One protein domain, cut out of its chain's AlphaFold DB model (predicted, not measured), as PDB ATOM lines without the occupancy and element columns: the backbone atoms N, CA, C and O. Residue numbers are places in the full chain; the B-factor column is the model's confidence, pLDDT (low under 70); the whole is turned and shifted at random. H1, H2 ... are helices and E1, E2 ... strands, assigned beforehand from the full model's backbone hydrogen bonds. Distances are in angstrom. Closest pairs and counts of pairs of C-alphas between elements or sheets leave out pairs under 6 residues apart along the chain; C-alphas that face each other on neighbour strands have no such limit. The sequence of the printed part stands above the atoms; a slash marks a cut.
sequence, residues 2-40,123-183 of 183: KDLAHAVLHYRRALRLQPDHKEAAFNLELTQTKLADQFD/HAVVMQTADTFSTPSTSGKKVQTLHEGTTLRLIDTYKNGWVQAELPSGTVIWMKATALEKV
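This is residues 2 to 40 and 123 to 183 of the 183 residues of the protein "Aerotolerance-related exported protein" of gut metagenome (UniProt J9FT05). A small body of strands, curled like part of a barrel, has a helical hairpin at one end of the long axis; H1 packs over E1, and H2 lies off the sheet. In the body, the curled sheet of E6, E5, E4, E1 and E7 is capped by the small sheet E2 and E3, the two making a sandwich, sheets face to face with strands crossed at 85 degrees. The printed part has 100 residues, with two named helices and seven named strands in the order H1 H2 E1 E2 E3 E4 E5 E6 E7, a mixed class. Both sheets are antiparallel, the larger in the order E6 E5 E4 E1 E7. The whole is compact, with a radius of gyration of the C-alphas of 13.6 A, but elongated, spanning 43 by 25 by 23 A.

H1, residues 4 to 17, and H2, residues 22 to 32, form a helical hairpin: they touch, closest at the C-alphas of Tyr 11 and Ala 24, 5.4 A, at a shallow tilt of 30 degrees, opposite ways. In both helices every O i to N i+4 pair is within hydrogen-bond range. H1 is on the larger sheet in two layers, a helix on one face of a sheet, at a height over the sheet of 9.3 A; it lies over E1, residues 123 to 126, and runs along the strands, its line and that of E1 at 8 degrees on the local plane, and the closest C-alphas of H1 and E1 are those of Leu 9 and Val 125, 6.1 A apart. E2, residues 130 to 133, and E3, residues 142 to 146, are a hairpin, with N 132 and O 144 2.9 A apart. E4, residues 151 to 157, E5, residues 162 to 166, and E6, residues 172 to 176, form a meander, each strand the antiparallel neighbour of the one before; N 153 and O 166 are 2.9 A apart, N 173 and O 165 2.8 A. E4 pairs with E1 too, N 152 and O 124 at 2.9 A, in staggered pairing over residues 151 to 153. E7, residues 180 to 182, is an edge strand and the antiparallel neighbour of E1, with N 181 and O 125 within hydrogen-bond range at 2.9 A. The closest C-alphas of E2 and E6 are those of Phe 133 and Trp 174, 5.1 A.

H1 begins at C-alpha 4, (-12.802, 98.174, 86.147), and is 20.0 A long; H2 is 15.4 A. E1 begins at C-alpha 123, (-26.142, 92.536, 78.349). E4 is 16.0 A long, E5 13.3 A and E6 13.8 A. E7 ends at C-alpha 182, (-24.360, 97.904, 75.863).

The C-alphas farthest apart are those of Lys 22 and Ser 139, 43.7 A. Residues 41 to 122 are not printed; C-alphas 40 and 123 are 17.9 A apart across the cut. Of the links printed whole, E2 to E3 is short and the others tight. Mean pLDDT of the printed part is 89.3, and no printed residue is under 70.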
ATOM      1  N   LYS A   2      -8.459 102.345  89.057       71.06
ATOM      2  CA  LYS A   2      -8.498 101.207  88.130       71.06
ATOM      3  C   LYS A   2      -9.843 101.272  87.420       71.06
ATOM      4  O   LYS A   2     -10.859 101.248  88.098       71.06
ATOM      5  N   ASP A   3      -9.831 101.386  86.100       87.12
ATOM      6  CA  ASP A   3     -11.049 101.461  85.299       87.12
ATOM      7  C   ASP A   3     -11.637 100.057  85.087       87.12
ATOM      8  O   ASP A   3     -11.435  99.402  84.061       87.12
ATOM      9  N   LEU A   4     -12.265  99.534  86.142       90.56
ATOM     10  CA  LEU A   4     -12.802  98.174  86.147       90.56
ATOM     11  C   LEU A   4     -14.063  98.060  85.283       90.56
ATOM     12  O   LEU A   4     -14.275  97.013  84.679       90.56
ATOM     13  N   ALA A   5     -14.859  99.126  85.167       91.44
ATOM     14  CA  ALA A   5     -16.078  99.124  84.364       91.44
ATOM     15  C   ALA A   5     -15.785  98.939  82.870       91.44
ATOM     16  O   ALA A   5     -16.359  98.049  82.239       91.44
ATOM     17  N   HIS A   6     -14.825  99.695  82.319       93.38
ATOM     18  CA  HIS A   6     -14.409  99.509  80.927       93.38
ATOM     19  C   HIS A   6     -13.746  98.146  80.713       93.38
ATOM     20  O   HIS A   6     -13.987  97.505  79.691       93.38
ATOM     21  N   ALA A   7     -12.962  97.653  81.679       93.38
ATOM     22  CA  ALA A   7     -12.382  96.314  81.592       93.38
ATOM     23  C   ALA A   7     -13.474  95.238  81.460       93.38
ATOM     24  O   ALA A   7     -13.443  94.439  80.525       93.38
ATOM     25  N   VAL A   8     -14.481  95.265  82.337       94.25
ATOM     26  CA  VAL A   8     -15.624  94.341  82.303       94.25
ATOM     27  C   VAL A   8     -16.378  94.433  80.973       94.25
ATOM     28  O   VAL A   8     -16.687  93.405  80.364       94.25
ATOM     29  N   LEU A   9     -16.643  95.649  80.489       94.38
ATOM     30  CA  LEU A   9     -17.304  95.889  79.207       94.38
ATOM     31  C   LEU A   9     -16.521  95.280  78.034       94.38
ATOM     32  O   LEU A   9     -17.097  94.574  77.204       94.38
ATOM     33  N   HIS A  10     -15.211  95.522  77.965       94.50
ATOM     34  CA  HIS A  10     -14.370  95.023  76.879       94.50
ATOM     35  C   HIS A  10     -14.187  93.508  76.923       94.50
ATOM     36  O   HIS A  10     -14.270  92.875  75.871       94.50
ATOM     37  N   TYR A  11     -14.013  92.902  78.101       94.69
ATOM     38  CA  TYR A  11     -13.946  91.443  78.200       94.69
ATOM     39  C   TYR A  11     -15.263  90.788  77.790       94.69
ATOM     40  O   TYR A  11     -15.251  89.799  77.060       94.69
ATOM     41  N   ARG A  12     -16.411  91.367  78.161       92.75
ATOM     42  CA  ARG A  12     -17.702  90.868  77.677       92.75
ATOM     43  C   ARG A  12     -17.876  91.014  76.172       92.75
ATOM     44  O   ARG A  12     -18.376  90.090  75.540       92.75
ATOM     45  N   ARG A  13     -17.446  92.133  75.585       92.62
ATOM     46  CA  ARG A  13     -17.434  92.313  74.123       92.62
ATOM     47  C   ARG A  13     -16.544  91.280  73.438       92.62
ATOM     48  O   ARG A  13     -16.953  90.705  72.435       92.62
ATOM     49  N   ALA A  14     -15.370  91.008  74.002       92.00
ATOM     50  CA  ALA A  14     -14.472  89.975  73.502       92.00
ATOM     51  C   ALA A  14     -15.138  88.592  73.541       92.00
ATOM     52  O   ALA A  14     -15.160  87.915  72.523       92.00
ATOM     53  N   LEU A  15     -15.765  88.213  74.659       88.94
ATOM     54  CA  LEU A  15     -16.469  86.930  74.794       88.94
ATOM     55  C   LEU A  15     -17.739  86.838  73.940       88.94
ATOM     56  O   LEU A  15     -18.117  85.754  73.506       88.94
ATOM     57  N   ARG A  16     -18.384  87.971  73.652       86.88
ATOM     58  CA  ARG A  16     -19.496  88.042  72.700       86.88
ATOM     59  C   ARG A  16     -19.032  87.735  71.275       86.88
ATOM     60  O   ARG A  16     -19.764  87.088  70.532       86.88
ATOM     61  N   LEU A  17     -17.845  88.201  70.890       85.31
ATOM     62  CA  LEU A  17     -17.250  87.921  69.579       85.31
ATOM     63  C   LEU A  17     -16.639  86.515  69.514       85.31
ATOM     64  O   LEU A  17     -16.777  85.829  68.504       85.31
ATOM     65  N   GLN A  18     -15.976  86.099  70.590       85.88
ATOM     66  CA  GLN A  18     -15.239  84.849  70.693       85.88
ATOM     67  C   GLN A  18     -15.516  84.172  72.052       85.88
ATOM     68  O   GLN A  18     -14.788  84.404  73.022       85.88
ATOM     69  N   PRO A  19     -16.559  83.322  72.137       83.88
ATOM     70  CA  PRO A  19     -16.950  82.653  73.383       83.88
ATOM     71  C   PRO A  19     -15.874  81.728  73.970       83.88
ATOM     72  O   PRO A  19     -15.805  81.552  75.182       83.88
ATOM     73  N   ASP A  20     -15.005  81.165  73.129       82.25
ATOM     74  CA  ASP A  20     -13.932  80.242  73.514       82.25
ATOM     75  C   ASP A  20     -12.637  80.953  73.968       82.25
ATOM     76  O   ASP A  20     -11.623  80.301  74.240       82.25
ATOM     77  N   HIS A  21     -12.647  82.287  74.100       90.44
ATOM     78  CA  HIS A  21     -11.480  83.072  74.506       90.44
ATOM     79  C   HIS A  21     -11.172  82.934  76.009       90.44
ATOM     80  O   HIS A  21     -11.488  83.802  76.828       90.44
ATOM     81  N   LYS A  22     -10.458  81.865  76.372       88.56
ATOM     82  CA  LYS A  22     -10.134  81.495  77.766       88.56
ATOM     83  C   LYS A  22      -9.515  82.621  78.600       88.56
ATOM     84  O   LYS A  22      -9.899  82.808  79.748       88.56
ATOM     85  N   GLU A  23      -8.585  83.391  78.034       92.69
ATOM     86  CA  GLU A  23      -7.934  84.486  78.772       92.69
ATOM     87  C   GLU A  23      -8.899  85.637  79.094       92.69
ATOM     88  O   GLU A  23      -8.836  86.208  80.179       92.69
ATOM     89  N   ALA A  24      -9.822  85.961  78.180       92.81
ATOM     90  CA  ALA A  24     -10.831  86.990  78.398       92.81
ATOM     91  C   ALA A  24     -11.845  86.534  79.451       92.81
ATOM     92  O   ALA A  24     -12.223  87.335  80.300       92.81
ATOM     93  N   ALA A  25     -12.225  85.250  79.447       90.94
ATOM     94  CA  ALA A  25     -13.085  84.659  80.470       90.94
ATOM     95  C   ALA A  25     -12.436  84.718  81.859       90.94
ATOM     96  O   ALA A  25     -13.033  85.243  82.797       90.94
ATOM     97  N   PHE A  26     -11.182  84.276  81.973       93.12
ATOM     98  CA  PHE A  26     -10.436  84.320  83.230       93.12
ATOM     99  C   PHE A  26     -10.246  85.754  83.745       93.12
ATOM    100  O   PHE A  26     -10.455  86.041  84.924       93.12
ATOM    101  N   ASN A  27      -9.875  86.686  82.862       94.56
ATOM    102  CA  ASN A  27      -9.693  88.080  83.250       94.56
ATOM    103  C   ASN A  27     -11.020  88.750  83.629       94.56
ATOM    104  O   ASN A  27     -11.031  89.557  84.558       94.56
ATOM    105  N   LEU A  28     -12.125  88.405  82.960       93.75
ATOM    106  CA  LEU A  28     -13.460  88.861  83.338       93.75
ATOM    107  C   LEU A  28     -13.798  88.403  84.758       93.75
ATOM    108  O   LEU A  28     -14.100  89.251  85.596       93.75
ATOM    109  N   GLU A  29     -13.654  87.115  85.058       91.94
ATOM    110  CA  GLU A  29     -13.907  86.559  86.393       91.94
ATOM    111  C   GLU A  29     -13.053  87.267  87.459       91.94
ATOM    112  O   GLU A  29     -13.563  87.796  88.451       91.94
ATOM    113  N   LEU A  30     -11.749  87.416  87.202       92.50
ATOM    114  CA  LEU A  30     -10.838  88.126  88.097       92.50
ATOM    115  C   LEU A  30     -11.217  89.604  88.283       92.50
ATOM    116  O   LEU A  30     -10.995  90.164  89.358       92.50
ATOM    117  N   THR A  31     -11.747  90.269  87.256       92.50
ATOM    118  CA  THR A  31     -12.219  91.657  87.385       92.50
ATOM    119  C   THR A  31     -13.512  91.746  88.179       92.50
ATOM    120  O   THR A  31     -13.630  92.645  89.009       92.50
ATOM    121  N   GLN A  32     -14.429  90.790  88.005       90.75
ATOM    122  CA  GLN A  32     -15.705  90.743  88.715       90.75
ATOM    123  C   GLN A  32     -15.520  90.549  90.222       90.75
ATOM    124  O   GLN A  32     -16.188  91.224  90.998       90.75
ATOM    125  N   THR A  33     -14.542  89.744  90.656       90.38
ATOM    126  CA  THR A  33     -14.222  89.594  92.095       90.38
ATOM    127  C   THR A  33     -13.761  90.891  92.774       90.38
ATOM    128  O   THR A  33     -13.777  90.985  94.001       90.38
ATOM    129  N   LYS A  34     -13.340  91.896  91.996       90.25
ATOM    130  CA  LYS A  34     -12.852  93.195  92.490       90.25
ATOM    131  C   LYS A  34     -13.914  94.295  92.438       90.25
ATOM    132  O   LYS A  34     -13.606  95.423  92.824       90.25
ATOM    133  N   LEU A  35     -15.109  94.002  91.924       90.06
ATOM    134  CA  LEU A  35     -16.215  94.954  91.871       90.06
ATOM    135  C   LEU A  35     -16.825  95.163  93.261       90.06
ATOM    136  O   LEU A  35     -16.735  94.301  94.134       90.06
ATOM    137  N   ALA A  36     -17.438  96.333  93.452       87.75
ATOM    138  CA  ALA A  36     -18.095  96.692  94.707       87.75
ATOM    139  C   ALA A  36     -19.399  95.909  94.926       87.75
ATOM    140  O   ALA A  36     -19.689  95.505  96.050       87.75
ATOM    141  N   ASP A  37     -20.161  95.681  93.854       87.75
ATOM    142  CA  ASP A  37     -21.416  94.938  93.912       87.75
ATOM    143  C   ASP A  37     -21.154  93.448  93.670       87.75
ATOM    144  O   ASP A  37     -20.646  93.053  92.618       87.75
ATOM    145  N   GLN A  38     -21.542  92.618  94.638       85.50
ATOM    146  CA  GLN A  38     -21.588  91.165  94.504       85.50
ATOM    147  C   GLN A  38     -23.037  90.711  94.655       85.50
ATOM    148  O   GLN A  38     -23.751  91.166  95.550       85.50
ATOM    149  N   PHE A  39     -23.474  89.839  93.753       82.19
ATOM    150  CA  PHE A  39     -24.825  89.296  93.737       82.19
ATOM    151  C   PHE A  39     -24.754  87.795  93.965       82.19
ATOM    152  O   PHE A  39     -23.956  87.116  93.322       82.19
ATOM    153  N   ASP A  40     -25.622  87.290  94.835       75.31
ATOM    154  CA  ASP A  40     -25.854  85.858  94.946       75.31
ATOM    155  C   ASP A  40     -26.736  85.437  93.766       75.31
ATOM    156  O   ASP A  40     -27.934  85.736  93.727       75.31
ATOM    157  N   HIS A 123     -26.793  92.101  77.111       91.12
ATOM    158  CA  HIS A 123     -26.142  92.536  78.349       91.12
ATOM    159  C   HIS A 123     -25.737  94.010  78.271       91.12
ATOM    160  O   HIS A 123     -25.441  94.538  77.195       91.12
ATOM    161  N   ALA A 124     -25.718  94.678  79.419       92.62
ATOM    162  CA  ALA A 124     -25.168  96.017  79.587       92.62
ATOM    163  C   ALA A 124     -24.320  96.093  80.859       92.62
ATOM    164  O   ALA A 124     -24.543  95.346  81.813       92.62
ATOM    165  N   VAL A 125     -23.357  97.009  80.858       93.75
ATOM    166  CA  VAL A 125     -22.493  97.307  82.001       93.75
ATOM    167  C   VAL A 125     -22.801  98.717  82.496       93.75
ATOM    168  O   VAL A 125     -22.951  99.648  81.702       93.75
ATOM    169  N   VAL A 126     -22.925  98.867  83.811       93.44
ATOM    170  CA  VAL A 126     -23.066 100.164  84.478       93.44
ATOM    171  C   VAL A 126     -21.728 100.891  84.408       93.44
ATOM    172  O   VAL A 126     -20.731 100.405  84.932       93.44
ATOM    173  N   MET A 127     -21.693 102.051  83.759       93.19
ATOM    174  CA  MET A 127     -20.460 102.830  83.575       93.19
ATOM    175  C   MET A 127     -20.275 103.895  84.653       93.19
ATOM    176  O   MET A 127     -19.174 104.397  84.842       93.19
ATOM    177  N   GLN A 128     -21.356 104.270  85.336       90.62
ATOM    178  CA  GLN A 128     -21.347 105.272  86.396       90.62
ATOM    179  C   GLN A 128     -22.337 104.870  87.481       90.62
ATOM    180  O   GLN A 128     -23.435 104.401  87.172       90.62
ATOM    181  N   THR A 129     -21.962 105.094  88.740       91.00
ATOM    182  CA  THR A 129     -22.818 104.801  89.892       91.00
ATOM    183  C   THR A 129     -24.168 105.499  89.751       91.00
ATOM    184  O   THR A 129     -24.234 106.722  89.599       91.00
ATOM    185  N   ALA A 130     -25.250 104.723  89.797       89.25
ATOM    186  CA  ALA A 130     -26.595 105.217  89.545       89.25
ATOM    187  C   ALA A 130     -27.638 104.532  90.431       89.25
ATOM    188  O   ALA A 130     -27.544 103.351  90.770       89.25
ATOM    189  N   ASP A 131     -28.675 105.293  90.763       91.00
ATOM    190  CA  ASP A 131     -29.814 104.799  91.524       91.00
ATOM    191  C   ASP A 131     -30.790 104.038  90.625       91.00
ATOM    192  O   ASP A 131     -31.107 104.467  89.510       91.00
ATOM    193  N   THR A 132     -31.298 102.919  91.139       90.06
ATOM    194  CA  THR A 132     -32.307 102.088  90.476       90.06
ATOM    195  C   THR A 132     -33.660 102.219  91.159       90.06
ATOM    196  O   THR A 132     -33.754 102.445  92.369       90.06
ATOM    197  N   PHE A 133     -34.725 102.072  90.377       91.38
ATOM    198  CA  PHE A 133     -36.101 102.311  90.806       91.38
ATOM    199  C   PHE A 133     -36.989 101.105  90.498       91.38
ATOM    200  O   PHE A 133     -36.698 100.346  89.577       91.38
ATOM    201  N   SER A 134     -38.090 100.938  91.243       88.19
ATOM    202  CA  SER A 134     -39.102  99.894  90.977       88.19
ATOM    203  C   SER A 134     -40.057 100.242  89.831       88.19
ATOM    204  O   SER A 134     -40.839  99.403  89.399       88.19
ATOM    205  N   THR A 135     -40.055 101.494  89.379       85.38
ATOM    206  CA  THR A 135     -40.893 101.995  88.286       85.38
ATOM    207  C   THR A 135     -40.067 102.926  87.397       85.38
ATOM    208  O   THR A 135     -39.075 103.486  87.869       85.38
ATOM    209  N   PRO A 136     -40.451 103.137  86.122       84.19
ATOM    210  CA  PRO A 136     -39.751 104.029  85.190       84.19
ATOM    211  C   PRO A 136     -39.998 105.518  85.509       84.19
ATOM    212  O   PRO A 136     -40.448 106.290  84.662       84.19
ATOM    213  N   SER A 137     -39.771 105.930  86.756       82.50
ATOM    214  CA  SER A 137     -39.949 107.298  87.236       82.50
ATOM    215  C   SER A 137     -38.951 107.611  88.346       82.50
ATOM    216  O   SER A 137     -38.739 106.805  89.248       82.50
ATOM    217  N   THR A 138     -38.388 108.821  88.325       74.69
ATOM    218  CA  THR A 138     -37.493 109.325  89.382       74.69
ATOM    219  C   THR A 138     -38.205 109.541  90.715       74.69
ATOM    220  O   THR A 138     -37.545 109.611  91.744       74.69
ATOM    221  N   SER A 139     -39.538 109.639  90.706       76.62
ATOM    222  CA  SER A 139     -40.363 109.676  91.923       76.62
ATOM    223  C   SER A 139     -40.736 108.274  92.423       76.62
ATOM    224  O   SER A 139     -41.473 108.143  93.399       76.62
ATOM    225  N   GLY A 140     -40.292 107.224  91.726       75.38
ATOM    226  CA  GLY A 140     -40.488 105.839  92.129       75.38
ATOM    227  C   GLY A 140     -39.690 105.484  93.384       75.38
ATOM    228  O   GLY A 140     -38.752 106.177  93.778       75.38
ATOM    229  N   LYS A 141     -40.046 104.364  94.017       86.19
ATOM    230  CA  LYS A 141     -39.289 103.835  95.156       86.19
ATOM    231  C   LYS A 141     -37.890 103.420  94.689       86.19
ATOM    232  O   LYS A 141     -37.766 102.605  93.773       86.19
ATOM    233  N   LYS A 142     -36.856 103.969  95.334       88.06
ATOM    234  CA  LYS A 142     -35.460 103.556  95.143       88.06
ATOM    235  C   LYS A 142     -35.288 102.111  95.626       88.06
ATOM    236  O   LYS A 142     -35.682 101.794  96.748       88.06
ATOM    237  N   VAL A 143     -34.736 101.253  94.769       85.50
ATOM    238  CA  VAL A 143     -34.489  99.829  95.053       85.50
ATOM    239  C   VAL A 143     -33.090  99.663  95.626       85.50
ATOM    240  O   VAL A 143     -32.941  99.276  96.780       85.50
ATOM    241  N   GLN A 144     -32.071 100.012  94.839       88.38
ATOM    242  CA  GLN A 144     -30.664  99.912  95.220       88.38
ATOM    243  C   GLN A 144     -29.826 100.930  94.433       88.38
ATOM    244  O   GLN A 144     -30.218 101.365  93.349       88.38
ATOM    245  N   THR A 145     -28.672 101.317  94.967       90.81
ATOM    246  CA  THR A 145     -27.644 102.031  94.197       90.81
ATOM    247  C   THR A 145     -26.726 100.995  93.559       90.81
ATOM    248  O   THR A 145     -26.189 100.163  94.284       90.81
ATOM    249  N   LEU A 146     -26.547 101.045  92.240       92.00
ATOM    250  CA  LEU A 146     -25.582 100.198  91.539       92.00
ATOM    251  C   LEU A 146     -24.293 100.963  91.299       92.00
ATOM    252  O   LEU A 146     -24.333 102.133  90.911       92.00
ATOM    253  N   HIS A 147     -23.170 100.289  91.496       92.56
ATOM    254  CA  HIS A 147     -21.842 100.810  91.226       92.56
ATOM    255  C   HIS A 147     -21.389 100.469  89.803       92.56
ATOM    256  O   HIS A 147     -21.964  99.632  89.102       92.56
ATOM    257  N   GLU A 148     -20.347 101.163  89.362       92.12
ATOM    258  CA  GLU A 148     -19.710 100.920  88.071       92.12
ATOM    259  C   GLU A 148     -19.173  99.477  87.945       92.12
ATOM    260  O   GLU A 148     -18.719  98.864  88.911       92.12
ATOM    261  N   GLY A 149     -19.232  98.922  86.735       90.12
ATOM    262  CA  GLY A 149     -18.839  97.547  86.416       90.12
ATOM    263  C   GLY A 149     -19.930  96.498  86.638       90.12
ATOM    264  O   GLY A 149     -19.804  95.377  86.138       90.12
ATOM    265  N   THR A 150     -21.034  96.849  87.302       91.94
ATOM    266  CA  THR A 150     -22.169  95.937  87.480       91.94
ATOM    267  C   THR A 150     -22.794  95.569  86.141       91.94
ATOM    268  O   THR A 150     -22.999  96.409  85.266       91.94
ATOM    269  N   THR A 151     -23.083  94.282  85.969       92.75
ATOM    270  CA  THR A 151     -23.615  93.730  84.718       92.75
ATOM    271  C   THR A 151     -25.079  93.409  84.867       92.75
ATOM    272  O   THR A 151     -25.475  92.802  85.857       92.75
ATOM    273  N   LEU A 152     -25.862  93.785  83.865       92.69
ATOM    274  CA  LEU A 152     -27.305  93.652  83.872       92.69
ATOM    275  C   LEU A 152     -27.784  93.053  82.552       92.69
ATOM    276  O   LEU A 152     -27.237  93.359  81.486       92.69
ATOM    277  N   ARG A 153     -28.864  92.275  82.611       92.50
ATOM    278  CA  ARG A 153     -29.572  91.795  81.422       92.50
ATOM    279  C   ARG A 153     -30.632  92.814  81.018       92.50
ATOM    280  O   ARG A 153     -31.534  93.119  81.789       92.50
ATOM    281  N   LEU A 154     -30.538  93.354  79.811       92.44
ATOM    282  CA  LEU A 154     -31.500  94.303  79.260       92.44
ATOM    283  C   LEU A 154     -32.775  93.576  78.828       92.44
ATOM    284  O   LEU A 154     -32.720  92.681  77.985       92.44
ATOM    285  N   ILE A 155     -33.918  94.008  79.360       91.94
ATOM    286  CA  ILE A 155     -35.240  93.521  78.955       91.94
ATOM    287  C   ILE A 155     -35.794  94.433  77.860       91.94
ATOM    288  O   ILE A 155     -36.032  93.982  76.742       91.94
ATOM    289  N   ASP A 156     -35.947  95.727  78.160       89.38
ATOM    290  CA  ASP A 156     -36.513  96.697  77.220       89.38
ATOM    291  C   ASP A 156     -35.905  98.100  77.382       89.38
ATOM    292  O   ASP A 156     -35.373  98.468  78.433       89.38
ATOM    293  N   THR A 157     -35.950  98.891  76.312       87.88
ATOM    294  CA  THR A 157     -35.481 100.282  76.272       87.88
ATOM    295  C   THR A 157     -36.612 101.193  75.816       87.88
ATOM    296  O   THR A 157     -37.059 101.142  74.671       87.88
ATOM    297  N   TYR A 158     -37.034 102.093  76.697       88.94
ATOM    298  CA  TYR A 158     -38.121 103.027  76.445       88.94
ATOM    299  C   TYR A 158     -37.613 104.337  75.830       88.94
ATOM    300  O   TYR A 158     -36.540 104.845  76.159       88.94
ATOM    301  N   LYS A 159     -38.432 104.948  74.961       81.69
ATOM    302  CA  LYS A 159     -38.102 106.206  74.254       81.69
ATOM    303  C   LYS A 159     -37.856 107.404  75.181       81.69
ATOM    304  O   LYS A 159     -37.226 108.370  74.775       81.69
ATOM    305  N   ASN A 160     -38.344 107.344  76.416       83.44
ATOM    306  CA  ASN A 160     -38.152 108.369  77.445       83.44
ATOM    307  C   ASN A 160     -36.800 108.246  78.187       83.44
ATOM    308  O   ASN A 160     -36.600 108.922  79.193       83.44
ATOM    309  N   GLY A 161     -35.887 107.387  77.715       86.06
ATOM    310  CA  GLY A 161     -34.542 107.217  78.272       86.06
ATOM    311  C   GLY A 161     -34.455 106.233  79.440       86.06
ATOM    312  O   GLY A 161     -33.381 106.087  80.027       86.06
ATOM    313  N   TRP A 162     -35.554 105.552  79.773       90.62
ATOM    314  CA  TRP A 162     -35.574 104.492  80.776       90.62
ATOM    315  C   TRP A 162     -35.263 103.135  80.163       90.62
ATOM    316  O   TRP A 162     -35.662 102.821  79.044       90.62
ATOM    317  N   VAL A 163     -34.579 102.313  80.938       92.25
ATOM    318  CA  VAL A 163     -34.237 100.939  80.603       92.25
ATOM    319  C   VAL A 163     -34.767 100.051  81.709       92.25
ATOM    320  O   VAL A 163     -34.553 100.339  82.887       92.25
ATOM    321  N   GLN A 164     -35.452  98.984  81.314       93.69
ATOM    322  CA  GLN A 164     -35.795  97.888  82.203       93.69
ATOM    323  C   GLN A 164     -34.705  96.827  82.091       93.69
ATOM    324  O   GLN A 164     -34.409  96.344  80.994       93.69
ATOM    325  N   ALA A 165     -34.108  96.476  83.221       92.75
ATOM    326  CA  ALA A 165     -33.036  95.501  83.290       92.75
ATOM    327  C   ALA A 165     -33.254  94.528  84.451       92.75
ATOM    328  O   ALA A 165     -33.934  94.844  85.424       92.75
ATOM    329  N   GLU A 166     -32.675  93.345  84.338       92.38
ATOM    330  CA  GLU A 166     -32.648  92.329  85.381       92.38
ATOM    331  C   GLU A 166     -31.228  92.214  85.939       92.38
ATOM    332  O   GLU A 166     -30.250  92.129  85.188       92.38
ATOM    333  N   LEU A 167     -31.133  92.253  87.264       90.81
ATOM    334  CA  LEU A 167     -29.901  92.027  88.014       90.81
ATOM    335  C   LEU A 167     -29.539  90.535  88.029       90.81
ATOM    336  O   LEU A 167     -30.434  89.702  87.894       90.81
ATOM    337  N   PRO A 168     -28.273  90.167  88.298       86.50
ATOM    338  CA  PRO A 168     -27.882  88.759  88.444       86.50
ATOM    339  C   PRO A 168     -28.668  88.009  89.536       86.50
ATOM    340  O   PRO A 168     -28.861  86.802  89.449       86.50
ATOM    341  N   SER A 169     -29.207  88.730  90.526       85.88
ATOM    342  CA  SER A 169     -30.102  88.184  91.557       85.88
ATOM    343  C   SER A 169     -31.518  87.832  91.064       85.88
ATOM    344  O   SER A 169     -32.335  87.356  91.849       85.88
ATOM    345  N   GLY A 170     -31.864  88.125  89.805       85.88
ATOM    346  CA  GLY A 170     -33.219  87.991  89.250       85.88
ATOM    347  C   GLY A 170     -34.152  89.171  89.562       85.88
ATOM    348  O   GLY A 170     -35.334  89.154  89.219       85.88
ATOM    349  N   THR A 171     -33.653  90.222  90.223       89.56
ATOM    350  CA  THR A 171     -34.463  91.411  90.531       89.56
ATOM    351  C   THR A 171     -34.602  92.306  89.301       89.56
ATOM    352  O   THR A 171     -33.606  92.723  88.710       89.56
ATOM    353  N   VAL A 172     -35.839  92.657  88.944       92.44
ATOM    354  CA  VAL A 172     -36.134  93.588  87.846       92.44
ATOM    355  C   VAL A 172     -36.081  95.031  88.346       92.44
ATOM    356  O   VAL A 172     -36.712  95.380  89.345       92.44
ATOM    357  N   ILE A 173     -35.344  95.872  87.627       92.94
ATOM    358  CA  ILE A 173     -35.087  97.271  87.963       92.94
ATOM    359  C   ILE A 173     -35.245  98.197  86.759       92.94
ATOM    360  O   ILE A 173     -35.138  97.792  85.599       92.94
ATOM    361  N   TRP A 174     -35.455  99.476  87.060       93.31
ATOM    362  CA  TRP A 174     -35.521 100.555  86.089       93.31
ATOM    363  C   TRP A 174     -34.417 101.568  86.366       93.31
ATOM    364  O   TRP A 174     -34.245 102.023  87.499       93.31
ATOM    365  N   MET A 175     -33.683 101.945  85.323       92.56
ATOM    366  CA  MET A 175     -32.636 102.966  85.404       92.56
ATOM    367  C   MET A 175     -32.500 103.748  84.096       92.56
ATOM    368  O   MET A 175     -33.087 103.390  83.075       92.56
ATOM    369  N   LYS A 176     -31.740 104.846  84.121       91.50
ATOM    370  CA  LYS A 176     -31.507 105.671  82.928       91.50
ATOM    371  C   LYS A 176     -30.484 105.024  81.997       91.50
ATOM    372  O   LYS A 176     -29.417 104.608  82.439       91.50
ATOM    373  N   ALA A 177     -30.772 105.052  80.695       89.25
ATOM    374  CA  ALA A 177     -29.888 104.533  79.650       89.25
ATOM    375  C   ALA A 177     -28.503 105.202  79.634       89.25
ATOM    376  O   ALA A 177     -27.534 104.582  79.223       89.25
ATOM    377  N   THR A 178     -28.398 106.454  80.089       89.94
ATOM    378  CA  THR A 178     -27.149 107.233  80.078       89.94
ATOM    379  C   THR A 178     -26.072 106.693  81.015       89.94
ATOM    380  O   THR A 178     -24.905 107.007  80.827       89.94
ATOM    381  N   ALA A 179     -26.454 105.920  82.036       88.50
ATOM    382  CA  ALA A 179     -25.516 105.318  82.984       88.50
ATOM    383  C   ALA A 179     -25.010 103.937  82.526       88.50
ATOM    384  O   ALA A 179     -24.206 103.317  83.221       88.50
ATOM    385  N   LEU A 180     -25.497 103.443  81.384       92.00
ATOM    386  CA  LEU A 180     -25.245 102.098  80.882       92.00
ATOM    387  C   LEU A 180     -24.535 102.138  79.538       92.00
ATOM    388  O   LEU A 180     -24.856 102.951  78.673       92.00
ATOM    389  N   GLU A 181     -23.668 101.158  79.320       92.81
ATOM    390  CA  GLU A 181     -23.148 100.845  77.998       92.81
ATOM    391  C   GLU A 181     -23.497  99.406  77.616       92.81
ATOM    392  O   GLU A 181     -23.374  98.474  78.412       92.81
ATOM    393  N   LYS A 182     -23.989  99.223  76.387       90.81
ATOM    394  CA  LYS A 182     -24.360  97.904  75.863       90.81
ATOM    395  C   LYS A 182     -23.108  97.116  75.489       90.81
ATOM    396  O   LYS A 182     -22.179  97.681  74.906       90.81
ATOM    397  N   VAL A 183     -23.129  95.819  75.790       87.50
ATOM    398  CA  VAL A 183     -22.091  94.859  75.386       87.50
ATOM    399  C   VAL A 183     -22.218  94.553  73.904       87.50
ATOM    400  O   VAL A 183     -23.239  93.937  73.509       87.50
TER     401      VAL A 183